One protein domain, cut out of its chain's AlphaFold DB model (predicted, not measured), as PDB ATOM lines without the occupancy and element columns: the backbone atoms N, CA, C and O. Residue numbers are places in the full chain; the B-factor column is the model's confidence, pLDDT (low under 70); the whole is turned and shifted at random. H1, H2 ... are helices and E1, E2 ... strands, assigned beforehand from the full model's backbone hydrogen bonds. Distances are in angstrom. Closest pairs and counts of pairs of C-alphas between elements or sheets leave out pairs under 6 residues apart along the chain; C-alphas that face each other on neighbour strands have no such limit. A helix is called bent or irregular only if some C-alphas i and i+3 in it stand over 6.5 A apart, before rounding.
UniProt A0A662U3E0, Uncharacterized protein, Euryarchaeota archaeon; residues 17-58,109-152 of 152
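Overview. This is residues 17 to 58 and 109 to 152 of the 152 residues of an uncharacterized protein of Euryarchaeota archaeon (UniProt A0A662U3E0). A small, strongly twisted sheet of four strands has H3 lying along one face, while H2 rises steeply from that face to one end of the long axis. H1 only grazes the sheet, and residues 147 to 152 trail to the other end. The printed part has 86 residues, mixed in class, in the order H1 E1 H2 E2 E3 H3 E4; the sheet, E2 E3 E1 E4, is antiparallel. It is only just compact, close to loose, with a radius of gyration of the C-alphas of 13.9 A and spans of 51 by 28 by 21 A.

Along the chain. H1, residues 19 to 28, begins with C-alpha 19 at (158.980, 140.101, 192.947) and is 14.9 A long. E1 is residues 36 to 39, 9.8 A. H2, residues 42 to 58, is 24.0 A. E2 is residues 118 to 120, 6.6 A, and E3 residues 123 to 127, 13.6 A. H3, residues 128 to 138, is 13.2 A and irregular, with C-alphas 133 and 136 7.8 A apart. E4, residues 143 to 146, 9.4 A, ends with C-alpha 146 at (154.842, 140.772, 180.850).

Arrangement. E2 and E3 form a hairpin, with N 118 and O 125 2.9 A apart. N 37 and O 126 of E1 and E3 are 2.8 A apart, and N 146 and O 36 of E4 and E1 2.8 A, each within hydrogen-bond range. E3, H3 and E4 make a split strand-helix-strand unit, two strands running the same way with E1 between them, its crossover right-handed. H2 and H3 are on the same face, giving two layers, helices over one face of a sheet. H3 runs along E1 at 1 degrees on the local plane, at a height over the sheet of 9.0 A; their closest C-alphas, Trp 36 and Ile 128, are 5.2 A apart. H2 stands up from the sheet, rising 64 degrees, with the C-alphas of Gly 42 and Leu 124 closest to E3 at 4.8 A. H2 and H3 are close but not clearly touching, the C-alphas of Lys 45 and Phe 138 being closest at 7.6 A. H1 is apart from H2 and H3. Every O i to N i+4 pair is within hydrogen-bond range in H2, 5 of 6 in H1 and 3 of 7 in H3, where 5 of 8 O i to N i+3 pairs are.

Size, cuts and confidence. The C-alphas farthest apart, Asn 58 and Pro 152, are 52.3 A apart. Residues 59 to 108 are not printed; C-alphas 58 and 109 are 13.9 A apart across this cut. Of the links printed whole, none is long. The mean pLDDT of the printed part is 70.5, and it is under 70 at residues 17 to 34, 52 to 58, 109 to 114 and 147 to 152.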
ATOM      1  N   TYR A  17     158.252 142.294 199.352       38.62
ATOM      2  CA  TYR A  17     158.006 140.839 199.445       38.62
ATOM      3  C   TYR A  17     157.388 140.009 198.297       38.62
ATOM      4  O   TYR A  17     157.122 138.825 198.491       38.62
ATOM      5  N   ASN A  18     157.176 140.549 197.102       43.38
ATOM      6  CA  ASN A  18     156.657 139.770 195.984       43.38
ATOM      7  C   ASN A  18     157.243 140.322 194.687       43.38
ATOM      8  O   ASN A  18     156.845 141.395 194.233       43.38
ATOM      9  N   GLU A  19     158.210 139.611 194.101       48.62
ATOM     10  CA  GLU A  19     158.980 140.101 192.947       48.62
ATOM     11  C   GLU A  19     158.054 140.599 191.819       48.62
ATOM     12  O   GLU A  19     158.312 141.633 191.208       48.62
ATOM     13  N   LYS A  20     156.891 139.955 191.643       45.38
ATOM     14  CA  LYS A  20     155.829 140.307 190.681       45.38
ATOM     15  C   LYS A  20     155.339 141.764 190.748       45.38
ATOM     16  O   LYS A  20     154.989 142.317 189.708       45.38
ATOM     17  N   CYS A  21     155.304 142.388 191.927       45.78
ATOM     18  CA  CYS A  21     154.783 143.750 192.097       45.78
ATOM     19  C   CYS A  21     155.809 144.823 191.709       45.78
ATOM     20  O   CYS A  21     155.437 145.851 191.143       45.78
ATOM     21  N   LEU A  22     157.098 144.557 191.941       52.53
ATOM     22  CA  LEU A  22     158.180 145.468 191.565       52.53
ATOM     23  C   LEU A  22     158.303 145.576 190.034       52.53
ATOM     24  O   LEU A  22     158.494 146.665 189.499       52.53
ATOM     25  N   TYR A  23     158.115 144.455 189.321       54.47
ATOM     26  CA  TYR A  23     158.168 144.427 187.854       54.47
ATOM     27  C   TYR A  23     157.057 145.259 187.207       54.47
ATOM     28  O   TYR A  23     157.312 145.930 186.211       54.47
ATOM     29  N   ARG A  24     155.842 145.266 187.776       47.94
ATOM     30  CA  ARG A  24     154.740 146.091 187.252       47.94
ATOM     31  C   ARG A  24     155.054 147.583 187.341       47.94
ATOM     32  O   ARG A  24     154.882 148.284 186.353       47.94
ATOM     33  N   ALA A  25     155.583 148.054 188.471       48.19
ATOM     34  CA  ALA A  25     155.869 149.476 188.669       48.19
ATOM     35  C   ALA A  25     156.987 150.011 187.749       48.19
ATOM     36  O   ALA A  25     156.898 151.143 187.275       48.19
ATOM     37  N   ILE A  26     158.013 149.198 187.463       55.47
ATOM     38  CA  ILE A  26     159.137 149.577 186.584       55.47
ATOM     39  C   ILE A  26     158.717 149.592 185.105       55.47
ATOM     40  O   ILE A  26     159.112 150.483 184.359       55.47
ATOM     41  N   VAL A  27     157.892 148.632 184.674       51.62
ATOM     42  CA  VAL A  27     157.409 148.567 183.282       51.62
ATOM     43  C   VAL A  27     156.409 149.693 182.993       51.62
ATOM     44  O   VAL A  27     156.497 150.345 181.952       51.62
ATOM     45  N   GLN A  28     155.525 149.988 183.948       48.91
ATOM     46  CA  GLN A  28     154.431 150.950 183.794       48.91
ATOM     47  C   GLN A  28     154.887 152.423 183.794       48.91
ATOM     48  O   GLN A  28     154.172 153.284 183.292       48.91
ATOM     49  N   THR A  29     156.079 152.735 184.316       51.12
ATOM     50  CA  THR A  29     156.608 154.114 184.349       51.12
ATOM     51  C   THR A  29     157.367 154.525 183.086       51.12
ATOM     52  O   THR A  29     157.591 155.719 182.903       51.12
ATOM     53  N   PHE A  30     157.748 153.591 182.205       51.06
ATOM     54  CA  PHE A  30     158.642 153.907 181.079       51.06
ATOM     55  C   PHE A  30     158.222 153.376 179.699       51.06
ATOM     56  O   PHE A  30     158.795 153.826 178.707       51.06
ATOM     57  N   PHE A  31     157.245 152.465 179.579       53.66
ATOM     58  CA  PHE A  31     157.027 151.740 178.317       53.66
ATOM     59  C   PHE A  31     155.560 151.595 177.917       53.66
ATOM     60  O   PHE A  31     155.032 150.490 177.892       53.66
ATOM     61  N   MET A  32     154.922 152.695 177.516       51.34
ATOM     62  CA  MET A  32     153.583 152.615 176.927       51.34
ATOM     63  C   MET A  32     153.631 151.823 175.607       51.34
ATOM     64  O   MET A  32     154.246 152.250 174.630       51.34
ATOM     65  N   GLY A  33     152.987 150.652 175.584       60.72
ATOM     66  CA  GLY A  33     152.645 149.918 174.357       60.72
ATOM     67  C   GLY A  33     153.636 148.852 173.875       60.72
ATOM     68  O   GLY A  33     153.379 148.214 172.855       60.72
ATOM     69  N   THR A  34     154.741 148.597 174.585       65.00
ATOM     70  CA  THR A  34     155.691 147.530 174.197       65.00
ATOM     71  C   THR A  34     155.506 146.302 175.088       65.00
ATOM     72  O   THR A  34     155.589 146.409 176.306       65.00
ATOM     73  N   LYS A  35     155.267 145.116 174.509       80.00
ATOM     74  CA  LYS A  35     155.216 143.856 175.277       80.00
ATOM     75  C   LYS A  35     156.630 143.437 175.671       80.00
ATOM     76  O   LYS A  35     157.535 143.457 174.832       80.00
ATOM     77  N   TRP A  36     156.802 143.000 176.913       81.75
ATOM     78  CA  TRP A  36     158.095 142.574 177.447       81.75
ATOM     79  C   TRP A  36     158.092 141.087 177.789       81.75
ATOM     80  O   TRP A  36     157.060 140.495 178.100       81.75
ATOM     81  N   VAL A  37     159.268 140.476 177.736       84.44
ATOM     82  CA  VAL A  37     159.513 139.103 178.165       84.44
ATOM     83  C   VAL A  37     160.550 139.134 179.273       84.44
ATOM     84  O   VAL A  37     161.653 139.652 179.091       84.44
ATOM     85  N   LEU A  38     160.183 138.577 180.423       85.44
ATOM     86  CA  LEU A  38     161.074 138.374 181.556       85.44
ATOM     87  C   LEU A  38     161.682 136.976 181.458       85.44
ATOM     88  O   LEU A  38     160.955 135.986 181.462       85.44
ATOM     89  N   LEU A  39     163.005 136.897 181.411       86.50
ATOM     90  CA  LEU A  39     163.778 135.663 181.472       86.50
ATOM     91  C   LEU A  39     164.322 135.469 182.885       86.50
ATOM     92  O   LEU A  39     165.120 136.283 183.363       86.50
ATOM     93  N   VAL A  40     163.912 134.374 183.525       86.00
ATOM     94  CA  VAL A  40     164.389 134.000 184.861       86.00
ATOM     95  C   VAL A  40     165.847 133.569 184.785       86.00
ATOM     96  O   VAL A  40     166.207 132.777 183.912       86.00
ATOM     97  N   ASP A  41     166.682 134.119 185.668       85.00
ATOM     98  CA  ASP A  41     168.140 133.917 185.693       85.00
ATOM     99  C   ASP A  41     168.834 134.232 184.354       85.00
ATOM    100  O   ASP A  41     169.960 133.800 184.076       85.00
ATOM    101  N   GLY A  42     168.173 135.033 183.511       82.06
ATOM    102  CA  GLY A  42     168.657 135.389 182.183       82.06
ATOM    103  C   GLY A  42     170.001 136.115 182.217       82.06
ATOM    104  O   GLY A  42     170.783 135.969 181.282       82.06
ATOM    105  N   LYS A  43     170.323 136.823 183.311       83.44
ATOM    106  CA  LYS A  43     171.604 137.526 183.481       83.44
ATOM    107  C   LYS A  43     172.798 136.571 183.468       83.44
ATOM    108  O   LYS A  43     173.803 136.867 182.829       83.44
ATOM    109  N   LYS A  44     172.689 135.417 184.131       84.75
ATOM    110  CA  LYS A  44     173.776 134.427 184.185       84.75
ATOM    111  C   LYS A  44     174.027 133.820 182.805       84.75
ATOM    112  O   LYS A  44     175.170 133.660 182.390       84.75
ATOM    113  N   LYS A  45     172.950 133.524 182.069       84.50
ATOM    114  CA  LYS A  45     173.052 132.999 180.701       84.50
ATOM    115  C   LYS A  45     173.600 134.045 179.732       84.50
ATOM    116  O   LYS A  45     174.424 133.714 178.890       84.50
ATOM    117  N   LEU A  46     173.191 135.301 179.895       83.94
ATOM    118  CA  LEU A  46     173.714 136.436 179.142       83.94
ATOM    119  C   LEU A  46     175.225 136.601 179.345       83.94
ATOM    120  O   LEU A  46     175.952 136.718 178.366       83.94
ATOM    121  N   GLN A  47     175.697 136.568 180.595       80.69
ATOM    122  CA  GLN A  47     177.128 136.643 180.908       80.69
ATOM    123  C   GLN A  47     177.903 135.502 180.257       80.69
ATOM    124  O   GLN A  47     178.890 135.763 179.584       80.69
ATOM    125  N   LYS A  48     177.402 134.268 180.357       83.75
ATOM    126  CA  LYS A  48     178.036 133.113 179.717       83.75
ATOM    127  C   LYS A  48     178.120 133.257 178.192       83.75
ATOM    128  O   LYS A  48     179.157 132.972 177.614       83.75
ATOM    129  N   LEU A  49     177.054 133.728 177.539       81.00
ATOM    130  CA  LEU A  49     177.054 133.976 176.090       81.00
ATOM    131  C   LEU A  49     178.068 135.059 175.697       81.00
ATOM    132  O   LEU A  49     178.730 134.932 174.672       81.00
ATOM    133  N   LEU A  50     178.195 136.112 176.509       74.94
ATOM    134  CA  LEU A  50     179.177 137.173 176.289       74.94
ATOM    135  C   LEU A  50     180.610 136.668 176.499       74.94
ATOM    136  O   LEU A  50     181.471 136.937 175.666       74.94
ATOM    137  N   GLU A  51     180.857 135.889 177.549       70.31
ATOM    138  CA  GLU A  51     182.144 135.233 177.800       70.31
ATOM    139  C   GLU A  51     182.516 134.290 176.652       70.31
ATOM    140  O   GLU A  51     183.617 134.395 176.128       70.31
ATOM    141  N   GLU A  52     181.585 133.465 176.165       69.00
ATOM    142  CA  GLU A  52     181.798 132.611 174.990       69.00
ATOM    143  C   GLU A  52     182.140 133.445 173.742       69.00
ATOM    144  O   GLU A  52     183.022 133.070 172.966       69.00
ATOM    145  N   THR A  53     181.493 134.596 173.523       65.62
ATOM    146  CA  THR A  53     181.870 135.488 172.409       65.62
ATOM    147  C   THR A  53     183.247 136.120 172.602       65.62
ATOM    148  O   THR A  53     184.018 136.165 171.647       65.62
ATOM    149  N   MET A  54     183.599 136.531 173.823       57.41
ATOM    150  CA  MET A  54     184.891 137.145 174.139       57.41
ATOM    151  C   MET A  54     186.045 136.139 174.112       57.41
ATOM    152  O   MET A  54     187.135 136.476 173.663       57.41
ATOM    153  N   GLU A  55     185.837 134.899 174.553       54.34
ATOM    154  CA  GLU A  55     186.804 133.813 174.377       54.34
ATOM    155  C   GLU A  55     187.003 133.534 172.887       54.34
ATOM    156  O   GLU A  55     188.133 133.459 172.415       54.34
ATOM    157  N   ASN A  56     185.937 133.495 172.088       53.53
ATOM    158  CA  ASN A  56     186.099 133.352 170.643       53.53
ATOM    159  C   ASN A  56     186.882 134.531 170.024       53.53
ATOM    160  O   ASN A  56     187.762 134.288 169.198       53.53
ATOM    161  N   GLU A  57     186.637 135.775 170.448       50.62
ATOM    162  CA  GLU A  57     187.377 136.971 170.004       50.62
ATOM    163  C   GLU A  57     188.847 136.996 170.478       50.62
ATOM    164  O   GLU A  57     189.745 137.387 169.729       50.62
ATOM    165  N   ASN A  58     189.143 136.522 171.687       46.06
ATOM    166  CA  ASN A  58     190.508 136.509 172.221       46.06
ATOM    167  C   ASN A  58     191.339 135.312 171.725       46.06
ATOM    168  O   ASN A  58     192.566 135.383 171.696       46.06
ATOM    169  N   PRO A 109     179.638 137.250 164.435       58.88
ATOM    170  CA  PRO A 109     178.827 138.382 164.847       58.88
ATOM    171  C   PRO A 109     178.276 138.114 166.245       58.88
ATOM    172  O   PRO A 109     177.723 137.041 166.502       58.88
ATOM    173  N   ASN A 110     178.450 139.079 167.148       66.56
ATOM    174  CA  ASN A 110     177.885 138.998 168.483       66.56
ATOM    175  C   ASN A 110     176.356 138.850 168.333       66.56
ATOM    176  O   ASN A 110     175.708 139.744 167.782       66.56
ATOM    177  N   PRO A 111     175.754 137.744 168.809       65.81
ATOM    178  CA  PRO A 111     174.335 137.465 168.593       65.81
ATOM    179  C   PRO A 111     173.413 138.443 169.341       65.81
ATOM    180  O   PRO A 111     172.202 138.443 169.132       65.81
ATOM    181  N   LEU A 112     173.983 139.286 170.206       69.50
ATOM    182  CA  LEU A 112     173.310 140.329 170.973       69.50
ATOM    183  C   LEU A 112     173.715 141.739 170.518       69.50
ATOM    184  O   LEU A 112     173.377 142.728 171.173       69.50
ATOM    185  N   GLN A 113     174.428 141.865 169.397       68.19
ATOM    186  CA  GLN A 113     174.812 143.164 168.859       68.19
ATOM    187  C   GLN A 113     173.565 143.983 168.502       68.19
ATOM    188  O   GLN A 113     172.711 143.550 167.730       68.19
ATOM    189  N   GLY A 114     173.438 145.170 169.099       68.38
ATOM    190  CA  GLY A 114     172.275 146.045 168.909       68.38
ATOM    191  C   GLY A 114     171.004 145.602 169.648       68.38
ATOM    192  O   GLY A 114     169.959 146.235 169.496       68.38
ATOM    193  N   VAL A 115     171.071 144.550 170.470       77.88
ATOM    194  CA  VAL A 115     169.945 144.101 171.293       77.88
ATOM    195  C   VAL A 115     169.809 145.011 172.512       77.88
ATOM    196  O   VAL A 115     170.673 145.049 173.384       77.88
ATOM    197  N   ARG A 116     168.686 145.730 172.590       76.31
ATOM    198  CA  ARG A 116     168.301 146.473 173.796       76.31
ATOM    199  C   ARG A 116     167.707 145.505 174.815       76.31
ATOM    200  O   ARG A 116     166.727 144.824 174.519       76.31
ATOM    201  N   TYR A 117     168.288 145.471 176.007       81.44
ATOM    202  CA  TYR A 117     167.817 144.668 177.130       81.44
ATOM    203  C   TYR A 117     167.953 145.446 178.437       81.44
ATOM    204  O   TYR A 117     168.736 146.393 178.530       81.44
ATOM    205  N   GLN A 118     167.203 145.035 179.453       82.00
ATOM    206  CA  GLN A 118     167.337 145.544 180.814       82.00
ATOM    207  C   GLN A 118     167.605 144.393 181.773       82.00
ATOM    208  O   GLN A 118     167.084 143.294 181.601       82.00
ATOM    209  N   THR A 119     168.417 144.641 182.796       81.31
ATOM    210  CA  THR A 119     168.648 143.665 183.864       81.31
ATOM    211  C   THR A 119     167.899 144.105 185.109       81.31
ATOM    212  O   THR A 119     167.961 145.272 185.490       81.31
ATOM    213  N   VAL A 120     167.171 143.179 185.733       78.25
ATOM    214  CA  VAL A 120     166.459 143.417 186.993       78.25
ATOM    215  C   VAL A 120     166.794 142.264 187.930       78.25
ATOM    216  O   VAL A 120     166.310 141.146 187.761       78.25
ATOM    217  N   GLY A 121     167.691 142.513 188.886       83.81
ATOM    218  CA  GLY A 121     168.238 141.461 189.746       83.81
ATOM    219  C   GLY A 121     169.035 140.417 188.949       83.81
ATOM    220  O   GLY A 121     169.975 140.764 188.228       83.81
ATOM    221  N   SER A 122     168.669 139.137 189.085       83.19
ATOM    222  CA  SER A 122     169.210 138.026 188.281       83.19
ATOM    223  C   SER A 122     168.495 137.841 186.936       83.19
ATOM    224  O   SER A 122     168.951 137.070 186.087       83.19
ATOM    225  N   ASN A 123     167.403 138.571 186.708       84.06
ATOM    226  CA  ASN A 123     166.530 138.384 185.560       84.06
ATOM    227  C   ASN A 123     166.861 139.354 184.421       84.06
ATOM    228  O   ASN A 123     167.452 140.421 184.617       84.06
ATOM    229  N   LEU A 124     166.465 138.963 183.211       84.81
ATOM    230  CA  LEU A 124     166.675 139.730 181.986       84.81
ATOM    231  C   LEU A 124     165.322 140.096 181.371       84.81
ATOM    232  O   LEU A 124     164.491 139.225 181.137       84.81
ATOM    233  N   LEU A 125     165.112 141.378 181.102       86.50
ATOM    234  CA  LEU A 125     163.936 141.915 180.427       86.50
ATOM    235  C   LEU A 125     164.284 142.255 178.982       86.50
ATOM    236  O   LEU A 125     165.215 143.018 178.711       86.50
ATOM    237  N   LEU A 126     163.516 141.686 178.058       85.81
ATOM    238  CA  LEU A 126     163.649 141.905 176.622       85.81
ATOM    239  C   LEU A 126     162.323 142.394 176.039       85.81
ATOM    240  O   LEU A 126     161.278 141.838 176.384       85.81
ATOM    241  N   PRO A 127     162.334 143.363 175.108       84.75
ATOM    242  CA  PRO A 127     161.171 143.621 174.269       84.75
ATOM    243  C   PRO A 127     160.793 142.352 173.501       84.75
ATOM    244  O   PRO A 127     161.673 141.593 173.084       84.75
ATOM    245  N   ILE A 128     159.504 142.118 173.270       84.12
ATOM    246  CA  ILE A 128     159.038 140.891 172.611       84.12
ATOM    247  C   ILE A 128     159.649 140.700 171.214       84.12
ATOM    248  O   ILE A 128     160.028 139.586 170.851       84.12
ATOM    249  N   ASP A 129     159.835 141.789 170.468       83.06
ATOM    250  CA  ASP A 129     160.416 141.768 169.119       83.06
ATOM    251  C   ASP A 129     161.877 141.326 169.139       83.06
ATOM    252  O   ASP A 129     162.357 140.633 168.242       83.06
ATOM    253  N   VAL A 130     162.588 141.713 170.197       83.50
ATOM    254  CA  VAL A 130     163.967 141.309 170.445       83.50
ATOM    255  C   VAL A 130     163.996 139.853 170.886       83.50
ATOM    256  O   VAL A 130     164.737 139.061 170.305       83.50
ATOM    257  N   TYR A 131     163.155 139.472 171.852       85.69
ATOM    258  CA  TYR A 131     163.058 138.095 172.331       85.69
ATOM    259  C   TYR A 131     162.787 137.117 171.186       85.69
ATOM    260  O   TYR A 131     163.466 136.102 171.084       85.69
ATOM    261  N   ASN A 132     161.885 137.439 170.259       84.31
ATOM    262  CA  ASN A 132     161.584 136.578 169.115       84.31
ATOM    263  C   ASN A 132     162.802 136.292 168.222       84.31
ATOM    264  O   ASN A 132     162.906 135.188 167.684       84.31
ATOM    265  N   LYS A 133     163.741 137.241 168.112       83.56
ATOM    266  CA  LYS A 133     164.997 137.069 167.366       83.56
ATOM    267  C   LYS A 133     165.992 136.186 168.119       83.56
ATOM    268  O   LYS A 133     166.662 135.365 167.503       83.56
ATOM    269  N   VAL A 134     166.060 136.310 169.447       84.94
ATOM    270  CA  VAL A 134     167.102 135.671 170.277       84.94
ATOM    271  C   VAL A 134     166.614 134.496 171.129       84.94
ATOM    272  O   VAL A 134     167.411 133.892 171.840       84.94
ATOM    273  N   LYS A 135     165.332 134.111 171.054       85.62
ATOM    274  CA  LYS A 135     164.725 133.052 171.890       85.62
ATOM    275  C   LYS A 135     165.480 131.725 171.841       85.62
ATOM    276  O   LYS A 135     165.540 131.011 172.835       85.62
ATOM    277  N   HIS A 136     166.105 131.419 170.704       84.50
ATOM    278  CA  HIS A 136     166.913 130.218 170.512       84.50
ATOM    279  C   HIS A 136     168.141 130.174 171.443       84.50
ATOM    280  O   HIS A 136     168.507 129.099 171.912       84.50
ATOM    281  N   LEU A 137     168.721 131.332 171.789       84.19
ATOM    282  CA  LEU A 137     169.830 131.455 172.747       84.19
ATOM    283  C   LEU A 137     169.376 131.171 174.189       84.19
ATOM    284  O   LEU A 137     170.148 130.708 175.029       84.19
ATOM    285  N   PHE A 138     168.094 131.396 174.481       86.00
ATOM    286  CA  PHE A 138     167.510 131.290 175.819       86.00
ATOM    287  C   PHE A 138     166.564 130.092 175.979       86.00
ATOM    288  O   PHE A 138     165.774 130.073 176.915       86.00
ATOM    289  N   LYS A 139     166.677 129.059 175.127       80.62
ATOM    290  CA  LYS A 139     165.765 127.896 175.109       80.62
ATOM    291  C   LYS A 139     165.569 127.196 176.469       80.62
ATOM    292  O   LYS A 139     164.479 126.724 176.756       80.62
ATOM    293  N   ASP A 140     166.606 127.176 177.308       84.00
ATOM    294  CA  ASP A 140     166.581 126.522 178.629       84.00
ATOM    295  C   ASP A 140     166.132 127.459 179.771       84.00
ATOM    296  O   ASP A 140     166.114 127.059 180.933       84.00
ATOM    297  N   CYS A 141     165.811 128.723 179.475       82.44
ATOM    298  CA  CYS A 141     165.357 129.690 180.472       82.44
ATOM    299  C   CYS A 141     163.830 129.682 180.582       82.44
ATOM    300  O   CYS A 141     163.109 129.731 179.581       82.44
ATOM    301  N   LYS A 142     163.326 129.722 181.820       85.50
ATOM    302  CA  LYS A 142     161.915 130.036 182.065       85.50
ATOM    303  C   LYS A 142     161.657 131.481 181.642       85.50
ATOM    304  O   LYS A 142     162.426 132.374 182.003       85.50
ATOM    305  N   HIS A 143     160.585 131.702 180.891       84.25
ATOM    306  CA  HIS A 143     160.204 133.022 180.411       84.25
ATOM    307  C   HIS A 143     158.749 133.334 180.748       84.25
ATOM    308  O   HIS A 143     157.888 132.457 180.697       84.25
ATOM    309  N   PHE A 144     158.480 134.595 181.073       81.31
ATOM    310  CA  PHE A 144     157.143 135.100 181.353       81.31
ATOM    311  C   PHE A 144     156.839 136.289 180.453       81.31
ATOM    312  O   PHE A 144     157.639 137.219 180.344       81.31
ATOM    313  N   LEU A 145     155.669 136.257 179.819       80.06
ATOM    314  CA  LEU A 145     155.142 137.398 179.087       80.06
ATOM    315  C   LEU A 145     154.673 138.443 180.104       80.06
ATOM    316  O   LEU A 145     153.758 138.189 180.887       80.06
ATOM    317  N   VAL A 146     155.299 139.613 180.091       72.94
ATOM    318  CA  VAL A 146     154.842 140.772 180.850       72.94
ATOM    319  C   VAL A 146     153.980 141.595 179.904       72.94
ATOM    320  O   VAL A 146     154.474 142.301 179.021       72.94
ATOM    321  N   LEU A 147     152.669 141.418 180.045       63.34
ATOM    322  CA  LEU A 147     151.687 142.255 179.375       63.34
ATOM    323  C   LEU A 147     151.582 143.570 180.139       63.34
ATOM    324  O   LEU A 147     151.362 143.571 181.352       63.34
ATOM    325  N   ASP A 148     151.747 144.669 179.415       58.31
ATOM    326  CA  ASP A 148     151.333 145.969 179.908       58.31
ATOM    327  C   ASP A 148     149.800 145.962 179.927       58.31
ATOM    328  O   ASP A 148     149.158 145.776 178.889       58.31
ATOM    329  N   ASN A 149     149.202 146.078 181.113       47.38
ATOM    330  CA  ASN A 149     147.755 146.228 181.255       47.38
ATOM    331  C   ASN A 149     147.401 147.683 180.929       47.38
ATOM    332  O   ASN A 149     147.027 148.461 181.801       47.38
ATOM    333  N   GLY A 150     147.594 148.049 179.665       53.19
ATOM    334  CA  GLY A 150     147.230 149.333 179.087       53.19
ATOM    335  C   GLY A 150     146.053 149.171 178.134       53.19
ATOM    336  O   GLY A 150     146.193 149.355 176.928       53.19
ATOM    337  N   SER A 151     144.888 148.800 178.655       34.47
ATOM    338  CA  SER A 151     143.620 149.248 178.076       34.47
ATOM    339  C   SER A 151     142.695 149.638 179.225       34.47
ATOM    340  O   SER A 151     142.600 148.853 180.173       34.47
ATOM    341  N   PRO A 152     142.105 150.848 179.194       47.06
ATOM    342  CA  PRO A 152     140.967 151.169 180.045       47.06
ATOM    343  C   PRO A 152     139.795 150.214 179.786       47.06
ATOM    344  O   PRO A 152     139.705 149.676 178.656       47.06
TER     345      PRO A 152